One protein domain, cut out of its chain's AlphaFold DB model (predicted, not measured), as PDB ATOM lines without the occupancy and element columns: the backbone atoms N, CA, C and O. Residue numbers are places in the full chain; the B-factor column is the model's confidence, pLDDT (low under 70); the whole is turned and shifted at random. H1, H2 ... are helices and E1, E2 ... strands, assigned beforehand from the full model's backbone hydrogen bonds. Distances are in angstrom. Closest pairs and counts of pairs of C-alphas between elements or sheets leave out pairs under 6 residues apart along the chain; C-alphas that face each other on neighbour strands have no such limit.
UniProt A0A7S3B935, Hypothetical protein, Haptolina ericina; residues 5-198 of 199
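AT A GLANCE: This is residues 5 to 198 of the 199 residues of the protein "Hypothetical protein" of Haptolina ericina (UniProt A0A7S3B935). A large, strongly twisted sheet with the long parallel strands E4 and E13 side by side in its middle is covered over part of one face by a small sheet of E6, E10 and E12, making a partial sandwich. E3, E2 and E1 extend the large sheet on one side and E9, E7 and E8 on the other, where the helix H1 sits near E8. The printed part has 194 residues with one named helix and thirteen named strands, in the order E1 E2 E3 H1 E4 E5 E6 E7 E8 E9 E10 E11 E12 E13. The large sheet is branched and mixed, and the small one runs E6 E10 E12, antiparallel; the class is mostly strand, though under half of the residues, 87, are in named elements. The whole is compact, with a radius of gyration of the C-alphas of 15.9 A, and spans 42 by 42 by 31 A.

IN THESE COORDINATES: E1 is residues 5 to 7, beginning at C-alpha 5 (134.975, 92.961, 138.287). E2 is residues 31 to 37, 20.1 A long, and E3 residues 44 to 50. H1 is residues 65 to 74, 14.2 A. E4, residues 85 to 93, is 25.6 A long and begins at C-alpha 85 (147.059, 106.599, 142.990). Then come E5, 105 to 107, E6, 112 to 116, E7, 125 to 128, E8, 131 to 133, E9, 142 to 148, E10, 154 to 161 and 22.5 A long, E11, 166 to 170, and E12, 179 to 183. E13, residues 187 to 197, is 33.2 A long and ends at C-alpha 197 (143.706, 114.830, 114.791).

HOW THE PARTS SIT: E4 and E13 are parallel at 23 degrees, with N 87 and O 189 2.8 A apart. E3, parallel to E13, and E11, antiparallel to it, lie on the other side of E13 from E4; N 46 and O 188 are 2.9 A apart, N 169 and O 194 3.0 A. E1, E2 and E3 form a meander, each strand the antiparallel neighbour of the one before; N 34 and O 47 are 2.8 A apart. E5 and E9 lie on one side of E4, with N 88 and O 146 2.9 A apart. E8 lies on one side of E7 and E9 on the other side, with N 126 and O 133 of E7 and E8 3.0 A apart. In the sandwich, two sheets face to face, the closest C-alphas of E4 and E6, Val 88 and Ala 113, are 6.4 A apart; within the small sheet, N 114 and O 159 are 2.9 A apart, N 156 and O 181 2.8 A. H1 is on the large sheet at a height of 5.6 A, over none of its strands; its closest C-alpha pair with E8, Leu 74 and Pro 132, is 6.5 A apart. In H1 every O i to N i+4 pair is within hydrogen-bond range.

THE WHOLE: The farthest C-alphas, Pro 40 and Phe 198, are 44.5 A apart. The printed part has no cut. The links E1 to E2, E3 to H1 and E4 to E5 are long. Mean pLDDT of the printed part is 86.8; residues 119 to 122, 150 to 153 and 176 are under 70.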
ATOM      1  N   LEU A   5     135.378  91.632 138.732       93.12
ATOM      2  CA  LEU A   5     134.975  92.961 138.287       93.12
ATOM      3  C   LEU A   5     133.516  93.241 138.666       93.12
ATOM      4  O   LEU A   5     132.661  92.363 138.539       93.12
ATOM      5  N   ARG A   6     133.221  94.466 139.105       94.31
ATOM      6  CA  ARG A   6     131.871  94.955 139.443       94.31
ATOM      7  C   ARG A   6     131.694  96.380 138.930       94.31
ATOM      8  O   ARG A   6     132.598  97.187 139.112       94.31
ATOM      9  N   SER A   7     130.555  96.714 138.329       93.00
ATOM     10  CA  SER A   7     130.254  98.110 137.976       93.00
ATOM     11  C   SER A   7     129.552  98.831 139.128       93.00
ATOM     12  O   SER A   7     128.839  98.223 139.915       93.00
ATOM     13  N   SER A   8     129.664 100.152 139.203       91.44
ATOM     14  CA  SER A   8     128.795 100.980 140.047       91.44
ATOM     15  C   SER A   8     127.342 101.005 139.560       91.44
ATOM     16  O   SER A   8     126.450 101.392 140.309       91.44
ATOM     17  N   LEU A   9     127.103 100.622 138.300       88.75
ATOM     18  CA  LEU A   9     125.787 100.640 137.656       88.75
ATOM     19  C   LEU A   9     125.105  99.262 137.640       88.75
ATOM     20  O   LEU A   9     123.927  99.169 137.299       88.75
ATOM     21  N   ASN A  10     125.829  98.189 137.976       82.81
ATOM     22  CA  ASN A  10     125.298  96.829 138.048       82.81
ATOM     23  C   ASN A  10     125.857  96.093 139.277       82.81
ATOM     24  O   ASN A  10     127.012  96.244 139.642       82.81
ATOM     25  N   SER A  11     125.048  95.281 139.956       76.56
ATOM     26  CA  SER A  11     125.516  94.558 141.152       76.56
ATOM     27  C   SER A  11     126.201  93.223 140.832       76.56
ATOM     28  O   SER A  11     126.784  92.595 141.722       76.56
ATOM     29  N   THR A  12     126.106  92.757 139.583       88.00
ATOM     30  CA  THR A  12     126.611  91.451 139.153       88.00
ATOM     31  C   THR A  12     128.128  91.476 139.035       88.00
ATOM     32  O   THR A  12     128.697  92.314 138.341       88.00
ATOM     33  N   ALA A  13     128.785  90.532 139.707       90.81
ATOM     34  CA  ALA A  13     130.218  90.334 139.573       90.81
ATOM     35  C   ALA A  13     130.535  89.469 138.350       90.81
ATOM     36  O   ALA A  13     129.940  88.403 138.187       90.81
ATOM     37  N   THR A  14     131.515  89.888 137.556       93.56
ATOM     38  CA  THR A  14     132.083  89.099 136.454       93.56
ATOM     39  C   THR A  14     133.515  88.718 136.806       93.56
ATOM     40  O   THR A  14     134.241  89.524 137.377       93.56
ATOM     41  N   VAL A  15     133.944  87.501 136.483       93.31
ATOM     42  CA  VAL A  15     135.331  87.062 136.701       93.31
ATOM     43  C   VAL A  15     136.055  87.029 135.364       93.31
ATOM     44  O   VAL A  15     135.491  86.527 134.395       93.31
ATOM     45  N   THR A  16     137.286  87.539 135.308       92.06
ATOM     46  CA  THR A  16     138.102  87.431 134.093       92.06
ATOM     47  C   THR A  16     138.409  85.971 133.766       92.06
ATOM     48  O   THR A  16     138.682  85.170 134.668       92.06
ATOM     49  N   ASP A  17     138.419  85.633 132.485       92.62
ATOM     50  CA  ASP A  17     138.747  84.295 132.003       92.62
ATOM     51  C   ASP A  17     140.269  84.012 132.004       92.62
ATOM     52  O   ASP A  17     141.065  84.734 132.617       92.62
ATOM     53  N   SER A  18     140.688  82.923 131.348       90.56
ATOM     54  CA  SER A  18     142.102  82.545 131.210       90.56
ATOM     55  C   SER A  18     142.919  83.489 130.325       90.56
ATOM     56  O   SER A  18     144.142  83.494 130.443       90.56
ATOM     57  N   ASN A  19     142.263  84.274 129.469       88.50
ATOM     58  CA  ASN A  19     142.887  85.291 128.624       88.50
ATOM     59  C   ASN A  19     142.970  86.649 129.341       88.50
ATOM     60  O   ASN A  19     143.606  87.573 128.841       88.50
ATOM     61  N   GLY A  20     142.369  86.766 130.532       86.62
ATOM     62  CA  GLY A  20     142.291  88.017 131.282       86.62
ATOM     63  C   GLY A  20     141.138  88.914 130.836       86.62
ATOM     64  O   GLY A  20     141.107  90.085 131.206       86.62
ATOM     65  N   GLU A  21     140.181  88.377 130.080       89.75
ATOM     66  CA  GLU A  21     139.067  89.127 129.512       89.75
ATOM     67  C   GLU A  21     137.800  88.962 130.354       89.75
ATOM     68  O   GLU A  21     137.569  87.929 130.985       89.75
ATOM     69  N   ALA A  22     136.962  89.995 130.378       91.44
ATOM     70  CA  ALA A  22     135.652  89.966 131.012       91.44
ATOM     71  C   ALA A  22     134.694  90.901 130.274       91.44
ATOM     72  O   ALA A  22     135.082  91.982 129.833       91.44
ATOM     73  N   VAL A  23     133.423  90.508 130.203       91.69
ATOM     74  CA  VAL A  23     132.360  91.325 129.612       91.69
ATOM     75  C   VAL A  23     131.487  91.896 130.725       91.69
ATOM     76  O   VAL A  23     130.984  91.165 131.582       91.69
ATOM     77  N   ILE A  24     131.300  93.215 130.710       90.94
ATOM     78  CA  ILE A  24     130.455  93.937 131.663       90.94
ATOM     79  C   ILE A  24     129.409  94.722 130.876       90.94
ATOM     80  O   ILE A  24     129.747  95.542 130.028       90.94
ATOM     81  N   SER A  25     128.131  94.494 131.174       91.25
ATOM     82  CA  SER A  25     127.032  95.257 130.577       91.25
ATOM     83  C   SER A  25     126.817  96.567 131.330       91.25
ATOM     84  O   SER A  25     126.534  96.559 132.530       91.25
ATOM     85  N   LEU A  26     126.928  97.689 130.620       90.12
ATOM     86  CA  LEU A  26     126.733  99.031 131.160       90.12
ATOM     87  C   LEU A  26     125.551  99.710 130.451       90.12
ATOM     88  O   LEU A  26     125.427  99.574 129.232       90.12
ATOM     89  N   PRO A  27     124.691 100.450 131.170       89.94
ATOM     90  CA  PRO A  27     123.702 101.312 130.534       89.94
ATOM     91  C   PRO A  27     124.378 102.351 129.622       89.94
ATOM     92  O   PRO A  27     125.381 102.945 130.028       89.94
ATOM     93  N   PRO A  28     123.844 102.616 128.417       88.94
ATOM     94  CA  PRO A  28     124.457 103.555 127.487       88.94
ATOM     95  C   PRO A  28     124.388 104.993 128.015       88.94
ATOM     96  O   PRO A  28     123.435 105.374 128.698       88.94
ATOM     97  N   ASN A  29     125.372 105.815 127.641       86.38
ATOM     98  CA  ASN A  29     125.452 107.242 127.971       86.38
ATOM     99  C   ASN A  29     125.447 107.547 129.481       86.38
ATOM    100  O   ASN A  29     124.971 108.605 129.900       86.38
ATOM    101  N   GLN A  30     125.983 106.641 130.298       88.69
ATOM    102  CA  GLN A  30     126.155 106.838 131.737       88.69
ATOM    103  C   GLN A  30     127.626 106.767 132.132       88.69
ATOM    104  O   GLN A  30     128.401 106.003 131.552       88.69
ATOM    105  N   ASP A  31     127.995 107.563 133.131       90.00
ATOM    106  CA  ASP A  31     129.311 107.465 133.753       90.00
ATOM    107  C   ASP A  31     129.349 106.205 134.619       90.00
ATOM    108  O   ASP A  31     128.402 105.914 135.351       90.00
ATOM    109  N   PHE A  32     130.439 105.454 134.536       91.06
ATOM    110  CA  PHE A  32     130.617 104.201 135.251       91.06
ATOM    111  C   PHE A  32     131.903 104.209 136.068       91.06
ATOM    112  O   PHE A  32     132.880 104.884 135.734       91.06
ATOM    113  N   ILE A  33     131.903 103.383 137.114       93.56
ATOM    114  CA  ILE A  33     133.106 102.954 137.818       93.56
ATOM    115  C   ILE A  33     133.137 101.430 137.762       93.56
ATOM    116  O   ILE A  33     132.205 100.789 138.242       93.56
ATOM    117  N   VAL A  34     134.180 100.841 137.181       93.38
ATOM    118  CA  VAL A  34     134.425  99.395 137.269       93.38
ATOM    119  C   VAL A  34     135.463  99.147 138.352       93.38
ATOM    120  O   VAL A  34     136.602  99.590 138.241       93.38
ATOM    121  N   HIS A  35     135.057  98.430 139.392       93.94
ATOM    122  CA  HIS A  35     135.904  97.999 140.491       93.94
ATOM    123  C   HIS A  35     136.411  96.574 140.241       93.94
ATOM    124  O   HIS A  35     135.610  95.649 140.092       93.94
ATOM    125  N   GLY A  36     137.731  96.401 140.205       92.56
ATOM    126  CA  GLY A  36     138.416  95.122 140.066       92.56
ATOM    127  C   GLY A  36     139.169  94.700 141.326       92.56
ATOM    128  O   GLY A  36     139.923  95.482 141.901       92.56
ATOM    129  N   GLN A  37     139.006  93.436 141.725       91.81
ATOM    130  CA  GLN A  37     139.659  92.847 142.896       91.81
ATOM    131  C   GLN A  37     140.282  91.484 142.578       91.81
ATOM    132  O   GLN A  37     139.636  90.585 142.032       91.81
ATOM    133  N   LYS A  38     141.544  91.302 142.980       88.44
ATOM    134  CA  LYS A  38     142.247  90.007 142.957       88.44
ATOM    135  C   LYS A  38     143.173  89.871 144.180       88.44
ATOM    136  O   LYS A  38     144.400  89.935 144.051       88.44
ATOM    137  N   PRO A  39     142.603  89.735 145.389       78.19
ATOM    138  CA  PRO A  39     143.393  89.599 146.608       78.19
ATOM    139  C   PRO A  39     144.210  88.290 146.609       78.19
ATOM    140  O   PRO A  39     143.793  87.312 145.985       78.19
ATOM    141  N   PRO A  40     145.361  88.233 147.311       78.50
ATOM    142  CA  PRO A  40     146.003  89.308 148.082       78.50
ATOM    143  C   PRO A  40     147.089  90.077 147.301       78.50
ATOM    144  O   PRO A  40     147.705  90.993 147.837       78.50
ATOM    145  N   SER A  41     147.378  89.703 146.054       81.88
ATOM    146  CA  SER A  41     148.592  90.167 145.360       81.88
ATOM    147  C   SER A  41     148.417  91.483 144.596       81.88
ATOM    148  O   SER A  41     149.389  92.212 144.394       81.88
ATOM    149  N   TYR A  42     147.191  91.799 144.181       85.44
ATOM    150  CA  TYR A  42     146.889  92.976 143.368       85.44
ATOM    151  C   TYR A  42     146.311  94.101 144.219       85.44
ATOM    152  O   TYR A  42     145.587  93.832 145.185       85.44
ATOM    153  N   GLN A  43     146.643  95.342 143.858       86.06
ATOM    154  CA  GLN A  43     145.896  96.500 144.342       86.06
ATOM    155  C   GLN A  43     144.470  96.447 143.797       86.06
ATOM    156  O   GLN A  43     144.214  95.829 142.758       86.06
ATOM    157  N   GLU A  44     143.542  97.075 144.512       90.81
ATOM    158  CA  GLU A  44     142.219  97.300 143.942       90.81
ATOM    159  C   GLU A  44     142.324  98.243 142.745       90.81
ATOM    160  O   GLU A  44     143.157  99.155 142.705       90.81
ATOM    161  N   LEU A  45     141.473  98.002 141.757       91.56
ATOM    162  CA  LEU A  45     141.434  98.748 140.514       91.56
ATOM    163  C   LEU A  45     140.101  99.474 140.402       91.56
ATOM    164  O   LEU A  45     139.061  98.829 140.477       91.56
ATOM    165  N   TYR A  46     140.115 100.778 140.151       93.31
ATOM    166  CA  TYR A  46     138.909 101.566 139.899       93.31
ATOM    167  C   TYR A  46     139.021 102.253 138.544       93.31
ATOM    168  O   TYR A  46     139.787 103.195 138.383       93.31
ATOM    169  N   ILE A  47     138.265 101.781 137.557       93.06
ATOM    170  CA  ILE A  47     138.267 102.320 136.194       93.06
ATOM    171  C   ILE A  47     137.087 103.270 136.048       93.06
ATOM    172  O   ILE A  47     135.941 102.851 136.200       93.06
ATOM    173  N   PHE A  48     137.362 104.523 135.720       92.81
ATOM    174  CA  PHE A  48     136.358 105.557 135.513       92.81
ATOM    175  C   PHE A  48     136.196 105.829 134.021       92.81
ATOM    176  O   PHE A  48     137.179 106.006 133.301       92.81
ATOM    177  N   GLY A  49     134.953 105.928 133.565       90.38
ATOM    178  CA  GLY A  49     134.667 106.268 132.178       90.38
ATOM    179  C   GLY A  49     133.196 106.556 131.942       90.38
ATOM    180  O   GLY A  49     132.400 106.636 132.876       90.38
ATOM    181  N   ARG A  50     132.836 106.692 130.666       88.12
ATOM    182  CA  ARG A  50     131.457 106.897 130.222       88.12
ATOM    183  C   ARG A  50     131.098 105.884 129.152       88.12
ATOM    184  O   ARG A  50     131.800 105.774 128.150       88.12
ATOM    185  N   ALA A  51     130.020 105.143 129.374       88.25
ATOM    186  CA  ALA A  51     129.529 104.144 128.438       88.25
ATOM    187  C   ALA A  51     128.918 104.818 127.203       88.25
ATOM    188  O   ALA A  51     128.261 105.858 127.311       88.25
ATOM    189  N   VAL A  52     129.104 104.201 126.040       86.62
ATOM    190  CA  VAL A  52     128.488 104.607 124.767       86.62
ATOM    191  C   VAL A  52     127.395 103.616 124.370       86.62
ATOM    192  O   VAL A  52     127.183 102.618 125.056       86.62
ATOM    193  N   SER A  53     126.651 103.913 123.304       85.94
ATOM    194  CA  SER A  53     125.601 103.018 122.798       85.94
ATOM    195  C   SER A  53     126.149 101.718 122.215       85.94
ATOM    196  O   SER A  53     125.473 100.696 122.286       85.94
ATOM    197  N   GLU A  54     127.361 101.758 121.666       84.38
ATOM    198  CA  GLU A  54     127.987 100.618 121.002       84.38
ATOM    199  C   GLU A  54     128.890  99.813 121.950       84.38
ATOM    200  O   GLU A  54     129.502 100.381 122.860       84.38
ATOM    201  N   PRO A  55     129.039  98.496 121.735       84.12
ATOM    202  CA  PRO A  55     130.070  97.715 122.405       84.12
ATOM    203  C   PRO A  55     131.466  98.288 122.134       84.12
ATOM    204  O   PRO A  55     131.787  98.675 121.010       84.12
ATOM    205  N   PHE A  56     132.320  98.305 123.155       81.19
ATOM    206  CA  PHE A  56     133.699  98.769 123.041       81.19
ATOM    207  C   PHE A  56     134.645  97.843 123.800       81.19
ATOM    208  O   PHE A  56     134.294  97.286 124.842       81.19
ATOM    209  N   ASN A  57     135.872  97.734 123.298       81.31
ATOM    210  CA  ASN A  57     136.963  97.120 124.036       81.31
ATOM    211  C   ASN A  57     137.631  98.187 124.896       81.31
ATOM    212  O   ASN A  57     137.918  99.286 124.424       81.31
ATOM    213  N   TYR A  58     137.878  97.855 126.160       82.12
ATOM    214  CA  TYR A  58     138.602  98.718 127.080       82.12
ATOM    215  C   TYR A  58     139.813  97.970 127.605       82.12
ATOM    216  O   TYR A  58     139.685  96.953 128.283       82.12
ATOM    217  N   THR A  59     140.995  98.483 127.290       76.38
ATOM    218  CA  THR A  59     142.245  97.960 127.830       76.38
ATOM    219  C   THR A  59     142.691  98.859 128.965       76.38
ATOM    220  O   THR A  59     142.748 100.077 128.829       76.38
ATOM    221  N   THR A  60     142.996  98.244 130.099       76.62
ATOM    222  CA  THR A  60     143.446  98.944 131.296       76.62
ATOM    223  C   THR A  60     144.729  98.320 131.809       76.62
ATOM    224  O   THR A  60     144.975  97.128 131.619       76.62
ATOM    225  N   TYR A  61     145.535  99.126 132.487       70.88
ATOM    226  CA  TYR A  61     146.676  98.635 133.240       70.88
ATOM    227  C   TYR A  61     146.211  97.980 134.548       70.88
ATOM    228  O   TYR A  61     145.246  98.426 135.172       70.88
ATOM    229  N   MET A  62     146.925  96.936 134.969       70.62
ATOM    230  CA  MET A  62     146.767  96.301 136.271       70.62
ATOM    231  C   MET A  62     148.156  96.062 136.867       70.62
ATOM    232  O   MET A  62     148.962  95.350 136.275       70.62
ATOM    233  N   GLY A  63     148.401  96.637 138.044       74.81
ATOM    234  CA  GLY A  63     149.632  96.453 138.810       74.81
ATOM    235  C   GLY A  63     149.411  95.647 140.090       74.81
ATOM    236  O   GLY A  63     148.335  95.639 140.694       74.81
ATOM    237  N   THR A  64     150.451  94.949 140.519       84.69
ATOM    238  CA  THR A  64     150.551  94.304 141.828       84.69
ATOM    239  C   THR A  64     150.869  95.329 142.917       84.69
ATOM    240  O   THR A  64     151.423  96.397 142.655       84.69
ATOM    241  N   ARG A  65     150.597  94.983 144.184       84.81
ATOM    242  CA  ARG A  65     151.039  95.808 145.328       84.81
ATOM    243  C   ARG A  65     152.554  96.020 145.337       84.81
ATOM    244  O   ARG A  65     153.015  97.094 145.705       84.81
ATOM    245  N   LEU A  66     153.325  95.014 144.916       84.81
ATOM    246  CA  LEU A  66     154.782  95.105 144.848       84.81
ATOM    247  C   LEU A  66     155.241  96.120 143.793       84.81
ATOM    248  O   LEU A  66     156.134  96.916 144.066       84.81
ATOM    249  N   GLU A  67     154.618  96.120 142.612       83.00
ATOM    250  CA  GLU A  67     154.913  97.101 141.561       83.00
ATOM    251  C   GLU A  67     154.564  98.516 142.014       83.00
ATOM    252  O   GLU A  67     155.365  99.423 141.820       83.00
ATOM    253  N   ALA A  68     153.435  98.704 142.701       80.75
ATOM    254  CA  ALA A  68     153.076 100.001 143.264       80.75
ATOM    255  C   ALA A  68     154.060 100.463 144.349       80.75
ATOM    256  O   ALA A  68     154.465 101.621 144.360       80.75
ATOM    257  N   GLN A  69     154.502  99.566 145.235       84.88
ATOM    258  CA  GLN A  69     155.540  99.862 146.228       84.88
ATOM    259  C   GLN A  69     156.875 100.235 145.576       84.88
ATOM    260  O   GLN A  69     157.553 101.153 146.043       84.88
ATOM    261  N   LEU A  70     157.266  99.527 144.514       84.19
ATOM    262  CA  LEU A  70     158.469  99.833 143.749       84.19
ATOM    263  C   LEU A  70     158.345 101.200 143.073       84.19
ATOM    264  O   LEU A  70     159.255 102.016 143.186       84.19
ATOM    265  N   LEU A  71     157.207 101.466 142.435       80.88
ATOM    266  CA  LEU A  71     156.913 102.730 141.776       80.88
ATOM    267  C   LEU A  71     156.986 103.904 142.757       80.88
ATOM    268  O   LEU A  71     157.648 104.897 142.472       80.88
ATOM    269  N   ALA A  72     156.379 103.751 143.936       81.19
ATOM    270  CA  ALA A  72     156.424 104.730 145.017       81.19
ATOM    271  C   ALA A  72     157.875 105.046 145.415       81.19
ATOM    272  O   ALA A  72     158.307 106.200 145.405       81.19
ATOM    273  N   ARG A  73     158.675 104.000 145.669       84.44
ATOM    274  CA  ARG A  73     160.095 104.140 146.026       84.44
ATOM    275  C   ARG A  73     160.903 104.845 144.945       84.44
ATOM    276  O   ARG A  73     161.704 105.713 145.275       84.44
ATOM    277  N   LEU A  74     160.703 104.482 143.678       83.69
ATOM    278  CA  LEU A  74     161.401 105.109 142.555       83.69
ATOM    279  C   LEU A  74     161.009 106.583 142.399       83.69
ATOM    280  O   LEU A  74     161.861 107.405 142.073       83.69
ATOM    281  N   ALA A  75     159.748 106.925 142.667       81.12
ATOM    282  CA  ALA A  75     159.256 108.301 142.650       81.12
ATOM    283  C   ALA A  75     159.698 109.125 143.879       81.12
ATOM    284  O   ALA A  75     159.444 110.329 143.927       81.12
ATOM    285  N   GLY A  76     160.369 108.502 144.857       82.25
ATOM    286  CA  GLY A  76     160.812 109.149 146.094       82.25
ATOM    287  C   GLY A  76     159.709 109.326 147.141       82.25
ATOM    288  O   GLY A  76     159.912 110.048 148.113       82.25
ATOM    289  N   ASP A  77     158.571 108.649 146.969       78.62
ATOM    290  CA  ASP A  77     157.398 108.753 147.831       78.62
ATOM    291  C   ASP A  77     157.142 107.412 148.537       78.62
ATOM    292  O   ASP A  77     156.806 106.426 147.883       78.62
ATOM    293  N   PRO A  78     157.313 107.311 149.869       79.62
ATOM    294  CA  PRO A  78     157.056 106.069 150.588       79.62
ATOM    295  C   PRO A  78     155.623 105.571 150.372       79.62
ATOM    296  O   PRO A  78     154.668 106.346 150.385       79.62
ATOM    297  N   TYR A  79     155.473 104.258 150.209       82.25
ATOM    298  CA  TYR A  79     154.160 103.632 150.107       82.25
ATOM    299  C   TYR A  79     153.364 103.813 151.405       82.25
ATOM    300  O   TYR A  79     153.842 103.437 152.474       82.25
ATOM    301  N   ASP A  80     152.137 104.316 151.290       83.44
ATOM    302  CA  ASP A  80     151.190 104.489 152.391       83.44
ATOM    303  C   ASP A  80     149.830 103.900 151.973       83.44
ATOM    304  O   ASP A  80     149.223 104.405 151.027       83.44
ATOM    305  N   PRO A  81     149.342 102.836 152.634       84.75
ATOM    306  CA  PRO A  81     148.077 102.193 152.278       84.75
ATOM    307  C   PRO A  81     146.835 103.047 152.588       84.75
ATOM    308  O   PRO A  81     145.742 102.699 152.154       84.75
ATOM    309  N   SER A  82     146.960 104.150 153.336       86.31
ATOM    310  CA  SER A  82     145.853 105.092 153.568       86.31
ATOM    311  C   SER A  82     145.598 106.034 152.383       86.31
ATOM    312  O   SER A  82     144.598 106.754 152.363       86.31
ATOM    313  N   LEU A  83     146.486 106.013 151.390       85.62
ATOM    314  CA  LEU A  83     146.475 106.870 150.212       85.62
ATOM    315  C   LEU A  83     146.239 106.025 148.945       85.62
ATOM    316  O   LEU A  83     146.271 104.793 148.993       85.62
ATOM    317  N   GLY A  84     145.960 106.688 147.822       85.44
ATOM    318  CA  GLY A  84     145.729 106.041 146.528       85.44
ATOM    319  C   GLY A  84     146.429 106.743 145.372       85.44
ATOM    320  O   GLY A  84     146.830 107.904 145.482       85.44
ATOM    321  N   TYR A  85     146.525 106.048 144.238       87.19
ATOM    322  CA  TYR A  85     147.059 106.599 142.990       87.19
ATOM    323  C   TYR A  85     145.937 106.989 142.036       87.19
ATOM    324  O   TYR A  85     144.943 106.270 141.903       87.19
ATOM    325  N   ILE A  86     146.150 108.075 141.295       90.25
ATOM    326  CA  ILE A  86     145.385 108.369 140.082       90.25
ATOM    327  C   ILE A  86     146.313 108.192 138.884       90.25
ATOM    328  O   ILE A  86     147.390 108.777 138.829       90.25
ATOM    329  N   VAL A  87     145.893 107.387 137.916       91.12
ATOM    330  CA  VAL A  87     146.605 107.154 136.663       91.12
ATOM    331  C   VAL A  87     145.745 107.676 135.525       91.12
ATOM    332  O   VAL A  87     144.589 107.280 135.368       91.12
ATOM    333  N   VAL A  88     146.320 108.570 134.730       93.44
ATOM    334  CA  VAL A  88     145.692 109.112 133.529       93.44
ATOM    335  C   VAL A  88     146.393 108.523 132.308       93.44
ATOM    336  O   VAL A  88     147.561 108.822 132.058       93.44
ATOM    337  N   GLY A  89     145.685 107.675 131.563       94.12
ATOM    338  CA  GLY A  89     146.120 107.170 130.263       94.12
ATOM    339  C   GLY A  89     145.920 108.226 129.178       94.12
ATOM    340  O   GLY A  89     144.851 108.834 129.099       94.12
ATOM    341  N   LEU A  90     146.945 108.453 128.365       95.00
ATOM    342  CA  LEU A  90     146.979 109.404 127.259       95.00
ATOM    343  C   LEU A  90     147.489 108.688 126.008       95.00
ATOM    344  O   LEU A  90     148.688 108.675 125.715       95.00
ATOM    345  N   ASP A  91     146.561 108.098 125.266       94.06
ATOM    346  CA  ASP A  91     146.867 107.365 124.042       94.06
ATOM    347  C   ASP A  91     146.486 108.178 122.802       94.06
ATOM    348  O   ASP A  91     145.615 109.040 122.842       94.06
ATOM    349  N   ALA A  92     147.130 107.907 121.677       93.44
ATOM    350  CA  ALA A  92     146.739 108.343 120.348       93.44
ATOM    351  C   ALA A  92     146.451 107.118 119.474       93.44
ATOM    352  O   ALA A  92     146.908 106.009 119.758       93.44
ATOM    353  N   LEU A  93     145.680 107.322 118.406       90.88
ATOM    354  CA  LEU A  93     145.370 106.269 117.438       90.88
ATOM    355  C   LEU A  93     146.436 106.228 116.344       90.88
ATOM    356  O   LEU A  93     146.747 107.267 115.761       90.88
ATOM    357  N   LYS A  94     146.958 105.034 116.032       91.44
ATOM    358  CA  LYS A  94     147.793 104.832 114.833       91.44
ATOM    359  C   LYS A  94     146.957 105.038 113.571       91.44
ATOM    360  O   LYS A  94     147.407 105.695 112.639       91.44
ATOM    361  N   ASP A  95     145.747 104.489 113.578       89.00
ATOM    362  CA  ASP A  95     144.768 104.565 112.501       89.00
ATOM    363  C   ASP A  95     143.375 104.896 113.078       89.00
ATOM    364  O   ASP A  95     142.810 104.077 113.808       89.00
ATOM    365  N   PRO A  96     142.795 106.078 112.801       83.75
ATOM    366  CA  PRO A  96     141.456 106.437 113.269       83.75
ATOM    367  C   PRO A  96     140.359 105.429 112.896       83.75
ATOM    368  O   PRO A  96     139.404 105.279 113.664       83.75
ATOM    369  N   ASP A  97     140.504 104.723 111.774       84.56
ATOM    370  CA  ASP A  97     139.494 103.799 111.253       84.56
ATOM    371  C   ASP A  97     139.528 102.436 111.965       84.56
ATOM    372  O   ASP A  97     138.521 101.729 112.023       84.56
ATOM    373  N   ALA A  98     140.656 102.083 112.592       84.06
ATOM    374  CA  ALA A  98     140.825 100.836 113.345       84.06
ATOM    375  C   ALA A  98     140.278 100.895 114.792       84.06
ATOM    376  O   ALA A  98     140.339  99.905 115.527       84.06
ATOM    377  N   GLY A  99     139.724 102.037 115.218       82.62
ATOM    378  CA  GLY A  99     139.035 102.186 116.504       82.62
ATOM    379  C   GLY A  99     139.926 101.997 117.742       82.62
ATOM    380  O   GLY A  99     141.142 102.144 117.690       82.62
ATOM    381  N   LEU A 100     139.327 101.680 118.894       81.56
ATOM    382  CA  LEU A 100     140.006 101.643 120.205       81.56
ATOM    383  C   LEU A 100     140.706 100.307 120.527       81.56
ATOM    384  O   LEU A 100     140.896  99.967 121.694       81.56
ATOM    385  N   ALA A 101     141.063  99.513 119.517       83.19
ATOM    386  CA  ALA A 101     141.772  98.259 119.756       83.19
ATOM    387  C   ALA A 101     143.154  98.530 120.386       83.19
ATOM    388  O   ALA A 101     143.859  99.419 119.908       83.19
ATOM    389  N   PRO A 102     143.607  97.759 121.396       81.00
ATOM    390  CA  PRO A 102     144.900  98.009 122.045       81.00
ATOM    391  C   PRO A 102     146.097  97.998 121.083       81.00
ATOM    392  O   PRO A 102     147.044  98.754 121.270       81.00
ATOM    393  N   SER A 103     146.050  97.210 120.006       86.94
ATOM    394  CA  SER A 103     147.081  97.209 118.955       86.94
ATOM    395  C   SER A 103     147.167  98.526 118.169       86.94
ATOM    396  O   SER A 103     148.201  98.801 117.547       86.94
ATOM    397  N   ASN A 104     146.110  99.337 118.207       90.25
ATOM    398  CA  ASN A 104     145.980 100.623 117.534       90.25
ATOM    399  C   ASN A 104     146.300 101.824 118.443       90.25
ATOM    400  O   ASN A 104     146.344 102.956 117.965       90.25
ATOM    401  N   LEU A 105     146.543 101.595 119.735       89.69
ATOM    402  CA  LEU A 105     146.905 102.642 120.686       89.69
ATOM    403  C   LEU A 105     148.430 102.825 120.735       89.69
ATOM    404  O   LEU A 105     149.197 101.860 120.688       89.69
ATOM    405  N   ILE A 106     148.868 104.079 120.803       93.44
ATOM    406  CA  ILE A 106     150.260 104.498 121.043       93.44
ATOM    407  C   ILE A 106     150.284 105.637 122.058       93.44
ATOM    408  O   ILE A 106     149.286 106.337 122.171       93.44
ATOM    409  N   PRO A 107     151.404 105.903 122.747       94.38
ATOM    410  CA  PRO A 107     151.512 107.093 123.584       94.38
ATOM    411  C   PRO A 107     151.212 108.380 122.804       94.38
ATOM    412  O   PRO A 107     151.767 108.613 121.727       94.38
ATOM    413  N   ALA A 108     150.344 109.237 123.348       95.31
ATOM    414  CA  ALA A 108     150.053 110.549 122.776       95.31
ATOM    415  C   ALA A 108     151.181 111.539 123.103       95.31
ATOM    416  O   ALA A 108     151.071 112.342 124.028       95.31
ATOM    417  N   ILE A 109     152.280 111.479 122.350       96.12
ATOM    418  CA  ILE A 109     153.463 112.325 122.570       96.12
ATOM    419  C   ILE A 109     153.072 113.814 122.573       96.12
ATOM    420  O   ILE A 109     152.438 114.311 121.640       96.12
ATOM    421  N   GLY A 110     153.456 114.524 123.636       95.94
ATOM    422  CA  GLY A 110     153.137 115.935 123.865       95.94
ATOM    423  C   GLY A 110     151.790 116.189 124.552       95.94
ATOM    424  O   GLY A 110     151.521 117.329 124.932       95.94
ATOM    425  N   ALA A 111     150.953 115.166 124.748       96.69
ATOM    426  CA  ALA A 111     149.749 115.286 125.566       96.69
ATOM    427  C   ALA A 111     150.123 115.462 127.042       96.69
ATOM    428  O   ALA A 111     151.089 114.864 127.517       96.69
ATOM    429  N   THR A 112     149.345 116.265 127.769       95.62
ATOM    430  CA  THR A 112     149.568 116.537 129.196       95.62
ATOM    431  C   THR A 112     148.347 116.145 130.019       95.62
ATOM    432  O   THR A 112     147.229 116.530 129.682       95.62
ATOM    433  N   ALA A 113     148.544 115.391 131.101       94.31
ATOM    434  CA  ALA A 113     147.472 115.049 132.032       94.31
ATOM    435  C   ALA A 113     147.387 116.083 133.151       94.31
ATOM    436  O   ALA A 113     148.398 116.515 133.696       94.31
ATOM    437  N   LEU A 114     146.169 116.423 133.553       92.00
ATOM    438  CA  LEU A 114     145.908 117.350 134.646       92.00
ATOM    439  C   LEU A 114     144.856 116.741 135.567       92.00
ATOM    440  O   LEU A 114     143.797 116.328 135.096       92.00
ATOM    441  N   VAL A 115     145.110 116.734 136.875       90.50
ATOM    442  CA  VAL A 115     144.111 116.355 137.882       90.50
ATOM    443  C   VAL A 115     143.924 117.518 138.846       90.50
ATOM    444  O   VAL A 115     144.792 117.822 139.663       90.50
ATOM    445  N   GLN A 116     142.778 118.192 138.742       87.25
ATOM    446  CA  GLN A 116     142.429 119.274 139.660       87.25
ATOM    447  C   GLN A 116     142.289 118.727 141.083       87.25
ATOM    448  O   GLN A 116     141.660 117.688 141.288       87.25
ATOM    449  N   GLY A 117     142.855 119.447 142.052       75.38
ATOM    450  CA  GLY A 117     142.915 119.031 143.457       75.38
ATOM    451  C   GLY A 117     144.246 118.388 143.856       75.38
ATOM    452  O   GLY A 117     144.504 118.246 145.048       75.38
ATOM    453  N   ILE A 118     145.120 118.073 142.892       74.75
ATOM    454  CA  ILE A 118     146.479 117.580 143.145       74.75
ATOM    455  C   ILE A 118     147.471 118.733 142.976       74.75
ATOM    456  O   ILE A 118     147.781 119.135 141.857       74.75
ATOM    457  N   ASN A 119     147.972 119.263 144.093       59.78
ATOM    458  CA  ASN A 119     148.934 120.369 144.127       59.78
ATOM    459  C   ASN A 119     150.252 119.917 144.778       59.78
ATOM    460  O   ASN A 119     150.245 119.106 145.700       59.78
ATOM    461  N   GLY A 120     151.387 120.463 144.335       63.94
ATOM    462  CA  GLY A 120     152.707 120.179 144.908       63.94
ATOM    463  C   GLY A 120     153.847 120.449 143.925       63.94
ATOM    464  O   GLY A 120     153.600 120.752 142.763       63.94
ATOM    465  N   SER A 121     155.098 120.333 144.385       57.06
ATOM    466  CA  SER A 121     156.297 120.512 143.543       57.06
ATOM    467  C   SER A 121     156.551 119.349 142.576       57.06
ATOM    468  O   SER A 121     157.217 119.536 141.567       57.06
ATOM    469  N   ALA A 122     155.999 118.169 142.870       69.06
ATOM    470  CA  ALA A 122     156.073 116.964 142.048       69.06
ATOM    471  C   ALA A 122     154.690 116.292 141.979       69.06
ATOM    472  O   ALA A 122     154.471 115.239 142.580       69.06
ATOM    473  N   PRO A 123     153.710 116.938 141.329       79.31
ATOM    474  CA  PRO A 123     152.318 116.497 141.369       79.31
ATOM    475  C   PRO A 123     152.065 115.238 140.531       79.31
ATOM    476  O   PRO A 123     151.016 114.622 140.683       79.31
ATOM    477  N   ALA A 124     152.988 114.875 139.637       90.44
ATOM    478  CA  ALA A 124     152.877 113.714 138.768       90.44
ATOM    479  C   ALA A 124     154.244 113.259 138.246       90.44
ATOM    480  O   ALA A 124     155.227 114.006 138.294       90.44
ATOM    481  N   PHE A 125     154.275 112.050 137.700       91.25
ATOM    482  CA  PHE A 125     155.396 111.521 136.939       91.25
ATOM    483  C   PHE A 125     154.914 110.634 135.783       91.25
ATOM    484  O   PHE A 125     153.809 110.086 135.811       91.25
ATOM    485  N   VAL A 126     155.781 110.447 134.793       92.19
ATOM    486  CA  VAL A 126     155.660 109.425 133.738       92.19
ATOM    487  C   VAL A 126     156.815 108.440 133.870       92.19
ATOM    488  O   VAL A 126     157.857 108.794 134.424       92.19
ATOM    489  N   LEU A 127     156.662 107.215 133.367       89.38
ATOM    490  CA  LEU A 127     157.802 106.301 133.256       89.38
ATOM    491  C   LEU A 127     158.488 106.524 131.912       89.38
ATOM    492  O   LEU A 127     157.892 106.255 130.870       89.38
ATOM    493  N   ASP A 128     159.728 107.004 131.957       89.19
ATOM    494  CA  ASP A 128     160.616 107.150 130.804       89.19
ATOM    495  C   ASP A 128     161.644 106.010 130.837       89.19
ATOM    496  O   ASP A 128     162.513 105.934 131.717       89.19
ATOM    497  N   GLY A 129     161.460 105.028 129.953       84.69
ATOM    498  CA  GLY A 129     162.106 103.724 130.089       84.69
ATOM    499  C   GLY A 129     161.701 103.023 131.393       84.69
ATOM    500  O   GLY A 129     160.565 102.575 131.536       84.69
ATOM    501  N   ILE A 130     162.638 102.906 132.341       80.00
ATOM    502  CA  ILE A 130     162.416 102.265 133.655       80.00
ATOM    503  C   ILE A 130     162.414 103.253 134.828       80.00
ATOM    504  O   ILE A 130     162.242 102.835 135.972       80.00
ATOM    505  N   MET A 131     162.635 104.544 134.568       87.88
ATOM    506  CA  MET A 131     162.769 105.558 135.612       87.88
ATOM    507  C   MET A 131     161.572 106.511 135.595       87.88
ATOM    508  O   MET A 131     161.158 106.953 134.521       87.88
ATOM    509  N   PRO A 132     161.018 106.874 136.762       89.75
ATOM    510  CA  PRO A 132     160.021 107.926 136.825       89.75
ATOM    511  C   PRO A 132     160.678 109.283 136.570       89.75
ATOM    512  O   PRO A 132     161.689 109.635 137.179       89.75
ATOM    513  N   VAL A 133     160.065 110.064 135.689       91.81
ATOM    514  CA  VAL A 133     160.436 111.449 135.401       91.81
ATOM    515  C   VAL A 133     159.294 112.343 135.859       91.81
ATOM    516  O   VAL A 133     158.143 112.124 135.481       91.81
ATOM    517  N   GLN A 134     159.601 113.347 136.682       91.94
ATOM    518  CA  GLN A 134     158.610 114.294 137.198       91.94
ATOM    519  C   GLN A 134     158.122 115.219 136.084       91.94
ATOM    520  O   GLN A 134     158.716 116.253 135.787       91.94
ATOM    521  N   THR A 135     157.037 114.813 135.442       92.44
ATOM    522  CA  THR A 135     156.352 115.558 134.394       92.44
ATOM    523  C   THR A 135     154.913 115.066 134.295       92.44
ATOM    524  O   THR A 135     154.567 113.976 134.752       92.44
ATOM    525  N   GLN A 136     154.071 115.897 133.698       93.31
ATOM    526  CA  GLN A 136     152.690 115.575 133.349       93.31
ATOM    527  C   GLN A 136     152.521 115.304 131.852       93.31
ATOM    528  O   GLN A 136     151.417 114.992 131.411       93.31
ATOM    529  N   THR A 137     153.592 115.460 131.075       95.62
ATOM    530  CA  THR A 137     153.579 115.400 129.616       95.62
ATOM    531  C   THR A 137     154.227 114.112 129.130       95.62
ATOM    532  O   THR A 137     155.331 113.773 129.559       95.62
ATOM    533  N   ILE A 138     153.563 113.428 128.201       95.94
ATOM    534  CA  ILE A 138     154.087 112.233 127.532       95.94
ATOM    535  C   ILE A 138     155.258 112.632 126.622       95.94
ATOM    536  O   ILE A 138     155.093 113.451 125.712       95.94
ATOM    537  N   SER A 139     156.438 112.059 126.860       94.44
ATOM    538  CA  SER A 139     157.624 112.213 126.013       94.44
ATOM    539  C   SER A 139     157.662 111.119 124.935       94.44
ATOM    540  O   SER A 139     156.874 110.177 124.947       94.44
ATOM    541  N   ALA A 140     158.582 111.224 123.973       92.69
ATOM    542  CA  ALA A 140     158.729 110.206 122.926       92.69
ATOM    543  C   ALA A 140     159.226 108.845 123.453       92.69
ATOM    544  O   ALA A 140     159.018 107.825 122.803       92.69
ATOM    545  N   SER A 141     159.896 108.838 124.604       90.62
ATOM    546  CA  SER A 141     160.453 107.648 125.254       90.62
ATOM    547  C   SER A 141     159.631 107.175 126.455       90.62
ATOM    548  O   SER A 141     159.921 106.112 127.010       90.62
ATOM    549  N   SER A 142     158.594 107.923 126.847       90.81
ATOM    550  CA  SER A 142     157.722 107.540 127.951       90.81
ATOM    551  C   SER A 142     156.644 106.543 127.541       90.81
ATOM    552  O   SER A 142     156.272 106.407 126.374       90.81
ATOM    553  N   ASN A 143     156.080 105.870 128.540       89.19
ATOM    554  CA  ASN A 143     154.813 105.164 128.385       89.19
ATOM    555  C   ASN A 143     153.643 106.144 128.140       89.19
ATOM    556  O   ASN A 143     153.821 107.362 128.155       89.19
ATOM    557  N   SER A 144     152.433 105.614 127.927       91.12
ATOM    558  CA  SER A 144     151.212 106.408 127.736       91.12
ATOM    559  C   SER A 144     150.506 106.794 129.042       91.12
ATOM    560  O   SER A 144     149.358 107.229 129.011       91.12
ATOM    561  N   PHE A 145     151.157 106.655 130.203       91.75
ATOM    562  CA  PHE A 145     150.516 106.837 131.506       91.75
ATOM    563  C   PHE A 145     151.182 107.941 132.322       91.75
ATOM    564  O   PHE A 145     152.363 107.862 132.657       91.75
ATOM    565  N   VAL A 146     150.385 108.922 132.736       92.31
ATOM    566  CA  VAL A 146     150.785 109.905 133.745       92.31
ATOM    567  C   VAL A 146     150.231 109.462 135.090       92.31
ATOM    568  O   VAL A 146     149.020 109.319 135.260       92.31
ATOM    569  N   THR A 147     151.117 109.237 136.053       91.19
ATOM    570  CA  THR A 147     150.741 108.832 137.407       91.19
ATOM    571  C   THR A 147     150.826 110.021 138.342       91.19
ATOM    572  O   THR A 147     151.847 110.699 138.426       91.19
ATOM    573  N   PHE A 148     149.755 110.242 139.086       89.75
ATOM    574  CA  PHE A 148     149.682 111.205 140.167       89.75
ATOM    575  C   PHE A 148     149.892 110.417 141.469       89.75
ATOM    576  O   PHE A 148     149.056 109.565 141.798       89.75
ATOM    577  N   PRO A 149     151.047 110.600 142.144       78.94
ATOM    578  CA  PRO A 149     151.471 109.754 143.248       78.94
ATOM    579  C   PRO A 149     150.518 109.790 144.441       78.94
ATOM    580  O   PRO A 149     149.708 110.703 144.605       78.94
ATOM    581  N   ASN A 150     150.718 108.776 145.282       66.38
ATOM    582  CA  ASN A 150     150.062 108.407 146.535       66.38
ATOM    583  C   ASN A 150     150.034 109.513 147.602       66.38
ATOM    584  O   ASN A 150     150.588 109.351 148.681       66.38
ATOM    585  N   LYS A 151     149.470 110.675 147.284       68.75
ATOM    586  CA  LYS A 151     149.455 111.869 148.141       68.75
ATOM    587  C   LYS A 151     148.094 112.540 148.207       68.75
ATOM    588  O   LYS A 151     147.930 113.498 148.957       68.75
ATOM    589  N   VAL A 152     147.126 112.071 147.424       63.28
ATOM    590  CA  VAL A 152     145.820 112.717 147.330       63.28
ATOM    591  C   VAL A 152     144.741 111.705 147.665       63.28
ATOM    592  O   VAL A 152     144.410 110.884 146.818       63.28
ATOM    593  N   PRO A 153     144.191 111.732 148.886       69.06
ATOM    594  CA  PRO A 153     142.936 111.060 149.169       69.06
ATOM    595  C   PRO A 153     141.765 111.904 148.644       69.06
ATOM    596  O   PRO A 153     141.768 113.132 148.748       69.06
ATOM    597  N   GLY A 154     140.727 111.245 148.126       77.75
ATOM    598  CA  GLY A 154     139.464 111.899 147.773       77.75
ATOM    599  C   GLY A 154     139.279 112.191 146.285       77.75
ATOM    600  O   GLY A 154     139.891 111.563 145.421       77.75
ATOM    601  N   ALA A 155     138.341 113.089 145.981       81.44
ATOM    602  CA  ALA A 155     137.878 113.339 144.621       81.44
ATOM    603  C   ALA A 155     138.672 114.453 143.921       81.44
ATOM    604  O   ALA A 155     138.963 115.492 144.511       81.44
ATOM    605  N   GLY A 156     138.945 114.249 142.636       85.88
ATOM    606  CA  GLY A 156     139.544 115.216 141.726       85.88
ATOM    607  C   GLY A 156     138.852 115.209 140.365       85.88
ATOM    608  O   GLY A 156     137.926 114.431 140.103       85.88
ATOM    609  N   VAL A 157     139.305 116.093 139.480       90.38
ATOM    610  CA  VAL A 157     138.814 116.165 138.097       90.38
ATOM    611  C   VAL A 157     139.989 115.972 137.150       90.38
ATOM    612  O   VAL A 157     140.846 116.849 137.036       90.38
ATOM    613  N   ALA A 158     140.030 114.813 136.493       91.88
ATOM    614  CA  ALA A 158     141.037 114.459 135.506       91.88
ATOM    615  C   ALA A 158     140.682 115.041 134.133       91.88
ATOM    616  O   ALA A 158     139.532 115.003 133.693       91.88
ATOM    617  N   SER A 159     141.682 115.564 133.435       93.50
ATOM    618  CA  SER A 159     141.560 116.110 132.086       93.50
ATOM    619  C   SER A 159     142.860 115.917 131.308       93.50
ATOM    620  O   SER A 159     143.915 115.661 131.894       93.50
ATOM    621  N   ALA A 160     142.772 116.044 129.986       94.19
ATOM    622  CA  ALA A 160     143.902 115.939 129.079       94.19
ATOM    623  C   ALA A 160     144.016 117.216 128.242       94.19
ATOM    624  O   ALA A 160     143.070 117.604 127.554       94.19
ATOM    625  N   GLN A 161     145.183 117.849 128.278       95.19
ATOM    626  CA  GLN A 161     145.549 118.880 127.321       95.19
ATOM    627  C   GLN A 161     146.160 118.202 126.087       95.19
ATOM    628  O   GLN A 161     147.149 117.473 126.225       95.19
ATOM    629  N   PRO A 162     145.588 118.409 124.888       94.00
ATOM    630  CA  PRO A 162     146.071 117.747 123.691       94.00
ATOM    631  C   PRO A 162     147.411 118.306 123.207       94.00
ATOM    632  O   PRO A 162     147.701 119.487 123.424       94.00
ATOM    633  N   PRO A 163     148.199 117.489 122.484       93.69
ATOM    634  CA  PRO A 163     149.323 117.995 121.716       93.69
ATOM    635  C   PRO A 163     148.822 118.887 120.569       93.69
ATOM    636  O   PRO A 163     147.646 118.860 120.186       93.69
ATOM    637  N   ALA A 164     149.728 119.684 120.000       92.00
ATOM    638  CA  ALA A 164     149.400 120.578 118.893       92.00
ATOM    639  C   ALA A 164     148.747 119.814 117.724       92.00
ATOM    640  O   ALA A 164     149.220 118.757 117.312       92.00
ATOM    641  N   GLY A 165     147.652 120.362 117.185       90.75
ATOM    642  CA  GLY A 165     146.933 119.771 116.049       90.75
ATOM    643  C   GLY A 165     146.015 118.588 116.390       90.75
ATOM    644  O   GLY A 165     145.466 117.972 115.478       90.75
ATOM    645  N   GLN A 166     145.817 118.275 117.674       93.44
ATOM    646  CA  GLN A 166     144.944 117.188 118.112       93.44
ATOM    647  C   GLN A 166     143.880 117.651 119.114       93.44
ATOM    648  O   GLN A 166     143.949 118.730 119.700       93.44
ATOM    649  N   ARG A 167     142.900 116.777 119.345       92.38
ATOM    650  CA  ARG A 167     141.930 116.837 120.444       92.38
ATOM    651  C   ARG A 167     141.993 115.539 121.237       92.38
ATOM    652  O   ARG A 167     142.026 114.473 120.629       92.38
ATOM    653  N   CYS A 168     141.948 115.620 122.562       92.44
ATOM    654  CA  CYS A 168     141.831 114.448 123.429       92.44
ATOM    655  C   CYS A 168     140.421 114.365 124.002       92.44
ATOM    656  O   CYS A 168     139.796 115.382 124.302       92.44
ATOM    657  N   ALA A 169     139.912 113.146 124.122       90.69
ATOM    658  CA  ALA A 169     138.577 112.879 124.624       90.69
ATOM    659  C   ALA A 169     138.592 111.646 125.524       90.69
ATOM    660  O   ALA A 169     139.414 110.755 125.326       90.69
ATOM    661  N   ILE A 170     137.702 111.596 126.513       89.75
ATOM    662  CA  ILE A 170     137.642 110.462 127.437       89.75
ATOM    663  C   ILE A 170     137.286 109.180 126.679       89.75
ATOM    664  O   ILE A 170     136.336 109.167 125.906       89.75
ATOM    665  N   SER A 171     138.019 108.094 126.893       87.69
ATOM    666  CA  SER A 171     137.706 106.783 126.320       87.69
ATOM    667  C   SER A 171     136.780 105.994 127.256       87.69
ATOM    668  O   SER A 171     136.937 106.081 128.474       87.69
ATOM    669  N   PRO A 172     135.797 105.231 126.742       77.62
ATOM    670  CA  PRO A 172     135.403 105.070 125.334       77.62
ATOM    671  C   PRO A 172     134.379 106.121 124.864       77.62
ATOM    672  O   PRO A 172     134.014 106.142 123.695       77.62
ATOM    673  N   GLY A 173     133.892 106.977 125.774       70.50
ATOM    674  CA  GLY A 173     132.848 107.982 125.533       70.50
ATOM    675  C   GLY A 173     133.128 108.945 124.375       70.50
ATOM    676  O   GLY A 173     132.210 109.529 123.807       70.50
ATOM    677  N   MET A 174     134.409 109.156 124.078       70.25
ATOM    678  CA  MET A 174     134.986 110.149 123.175       70.25
ATOM    679  C   MET A 174     134.396 111.559 123.338       70.25
ATOM    680  O   MET A 174     134.442 112.376 122.413       70.25
ATOM    681  N   GLY A 175     133.900 111.874 124.538       71.31
ATOM    682  CA  GLY A 175     133.475 113.211 124.936       71.31
ATOM    683  C   GLY A 175     134.668 114.070 125.351       71.31
ATOM    684  O   GLY A 175     135.595 113.591 125.998       71.31
ATOM    685  N   ALA A 176     134.639 115.362 125.025       68.56
ATOM    686  CA  ALA A 176     135.672 116.321 125.435       68.56
ATOM    687  C   ALA A 176     135.586 116.717 126.928       68.56
ATOM    688  O   ALA A 176     136.215 117.685 127.348       68.56
ATOM    689  N   GLN A 177     134.761 116.027 127.722       77.56
ATOM    690  CA  GLN A 177     134.508 116.407 129.106       77.56
ATOM    691  C   GLN A 177     135.587 115.852 130.046       77.56
ATOM    692  O   GLN A 177     135.989 114.696 129.899       77.56
ATOM    693  N   PRO A 178     136.035 116.653 131.029       84.12
ATOM    694  CA  PRO A 178     136.823 116.155 132.147       84.12
ATOM    695  C   PRO A 178     136.084 115.052 132.914       84.12
ATOM    696  O   PRO A 178     134.857 115.076 133.021       84.12
ATOM    697  N   GLN A 179     136.836 114.125 133.504       90.19
ATOM    698  CA  GLN A 179     136.293 113.006 134.268       90.19
ATOM    699  C   GLN A 179     136.448 113.249 135.764       90.19
ATOM    700  O   GLN A 179     137.549 113.504 136.254       90.19
ATOM    701  N   LYS A 180     135.358 113.092 136.518       90.50
ATOM    702  CA  LYS A 180     135.455 112.993 137.978       90.50
ATOM    703  C   LYS A 180     136.120 111.670 138.335       90.50
ATOM    704  O   LYS A 180     135.652 110.612 137.914       90.50
ATOM    705  N   VAL A 181     137.182 111.745 139.122       91.00
ATOM    706  CA  VAL A 181     137.958 110.599 139.596       91.00
ATOM    707  C   VAL A 181     138.062 110.678 141.112       91.00
ATOM    708  O   VAL A 181     138.081 111.765 141.680       91.00
ATOM    709  N   THR A 182     138.079 109.538 141.788       90.94
ATOM    710  CA  THR A 182     138.316 109.463 143.235       90.94
ATOM    711  C   THR A 182     139.511 108.571 143.467       90.94
ATOM    712  O   THR A 182     139.515 107.463 142.953       90.94
ATOM    713  N   ALA A 183     140.497 109.046 144.220       89.25
ATOM    714  CA  ALA A 183     141.595 108.226 144.702       89.25
ATOM    715  C   ALA A 183     141.131 107.434 145.930       89.25
ATOM    716  O   ALA A 183     140.781 108.018 146.962       89.25
ATOM    717  N   PHE A 184     141.123 106.107 145.804       90.25
ATOM    718  CA  PHE A 184     140.781 105.195 146.892       90.25
ATOM    719  C   PHE A 184     142.043 104.699 147.617       90.25
ATOM    720  O   PHE A 184     143.046 104.435 146.951       90.25
ATOM    721  N   PRO A 185     142.008 104.546 148.954       88.75
ATOM    722  CA  PRO A 185     143.112 103.965 149.717       88.75
ATOM    723  C   PRO A 185     143.527 102.576 149.208       88.75
ATOM    724  O   PRO A 185     142.665 101.763 148.880       88.75
ATOM    725  N   ASP A 186     144.833 102.297 149.166       86.62
ATOM    726  CA  ASP A 186     145.428 101.017 148.725       86.62
ATOM    727  C   ASP A 186     145.009 100.583 147.300       86.62
ATOM    728  O   ASP A 186     145.012  99.393 146.964       86.62
ATOM    729  N   ALA A 187     144.655 101.548 146.444       89.44
ATOM    730  CA  ALA A 187     144.097 101.291 145.121       89.44
ATOM    731  C   ALA A 187     144.677 102.192 144.021       89.44
ATOM    732  O   ALA A 187     145.280 103.243 144.272       89.44
ATOM    733  N   VAL A 188     144.437 101.783 142.773       89.69
ATOM    734  CA  VAL A 188     144.741 102.565 141.571       89.69
ATOM    735  C   VAL A 188     143.448 102.978 140.891       89.69
ATOM    736  O   VAL A 188     142.617 102.146 140.528       89.69
ATOM    737  N   SER A 189     143.299 104.282 140.695       92.19
ATOM    738  CA  SER A 189     142.151 104.895 140.035       92.19
ATOM    739  C   SER A 189     142.550 105.335 138.635       92.19
ATOM    740  O   SER A 189     143.441 106.163 138.481       92.19
ATOM    741  N   ILE A 190     141.927 104.761 137.612       92.69
ATOM    742  CA  ILE A 190     142.331 104.903 136.214       92.69
ATOM    743  C   ILE A 190     141.279 105.684 135.440       92.69
ATOM    744  O   ILE A 190     140.090 105.370 135.490       92.69
ATOM    745  N   VAL A 191     141.747 106.667 134.679       92.50
ATOM    746  CA  VAL A 191     140.979 107.380 133.655       92.50
ATOM    747  C   VAL A 191     141.789 107.337 132.366       92.50
ATOM    748  O   VAL A 191     142.984 107.613 132.404       92.50
ATOM    749  N   SER A 192     141.162 107.057 131.227       92.88
ATOM    750  CA  SER A 192     141.856 107.053 129.931       92.88
ATOM    751  C   SER A 192     141.289 108.103 128.982       92.88
ATOM    752  O   SER A 192     140.072 108.237 128.837       92.88
ATOM    753  N   PHE A 193     142.172 108.819 128.292       93.44
ATOM    754  CA  PHE A 193     141.853 109.734 127.202       93.44
ATOM    755  C   PHE A 193     142.547 109.279 125.921       93.44
ATOM    756  O   PHE A 193     143.678 108.798 125.947       93.44
ATOM    757  N   VAL A 194     141.868 109.479 124.793       93.06
ATOM    758  CA  VAL A 194     142.396 109.199 123.459       93.06
ATOM    759  C   VAL A 194     142.453 110.490 122.653       93.06
ATOM    760  O   VAL A 194     141.453 111.199 122.495       93.06
ATOM    761  N   CYS A 195     143.644 110.791 122.153       93.12
ATOM    762  CA  CYS A 195     143.981 111.937 121.336       93.12
ATOM    763  C   CYS A 195     143.917 111.573 119.848       93.12
ATOM    764  O   CYS A 195     144.350 110.506 119.415       93.12
ATOM    765  N   ARG A 196     143.320 112.460 119.056       90.06
ATOM    766  CA  ARG A 196     143.126 112.283 117.614       90.06
ATOM    767  C   ARG A 196     143.270 113.614 116.881       90.06
ATOM    768  O   ARG A 196     142.988 114.650 117.491       90.06
ATOM    769  N   PRO A 197     143.652 113.613 115.592       85.38
ATOM    770  CA  PRO A 197     143.706 114.830 114.791       85.38
ATOM    771  C   PRO A 197     142.379 115.603 114.800       85.38
ATOM    772  O   PRO A 197     141.299 115.026 114.998       85.38
ATOM    773  N   PHE A 198     142.458 116.915 114.572       81.88
ATOM    774  CA  PHE A 198     141.286 117.667 114.127       81.88
ATOM    775  C   PHE A 198     140.863 117.113 112.761       81.88
ATOM    776  O   PHE A 198     141.683 117.042 111.850       81.88
TER     777      PHE A 198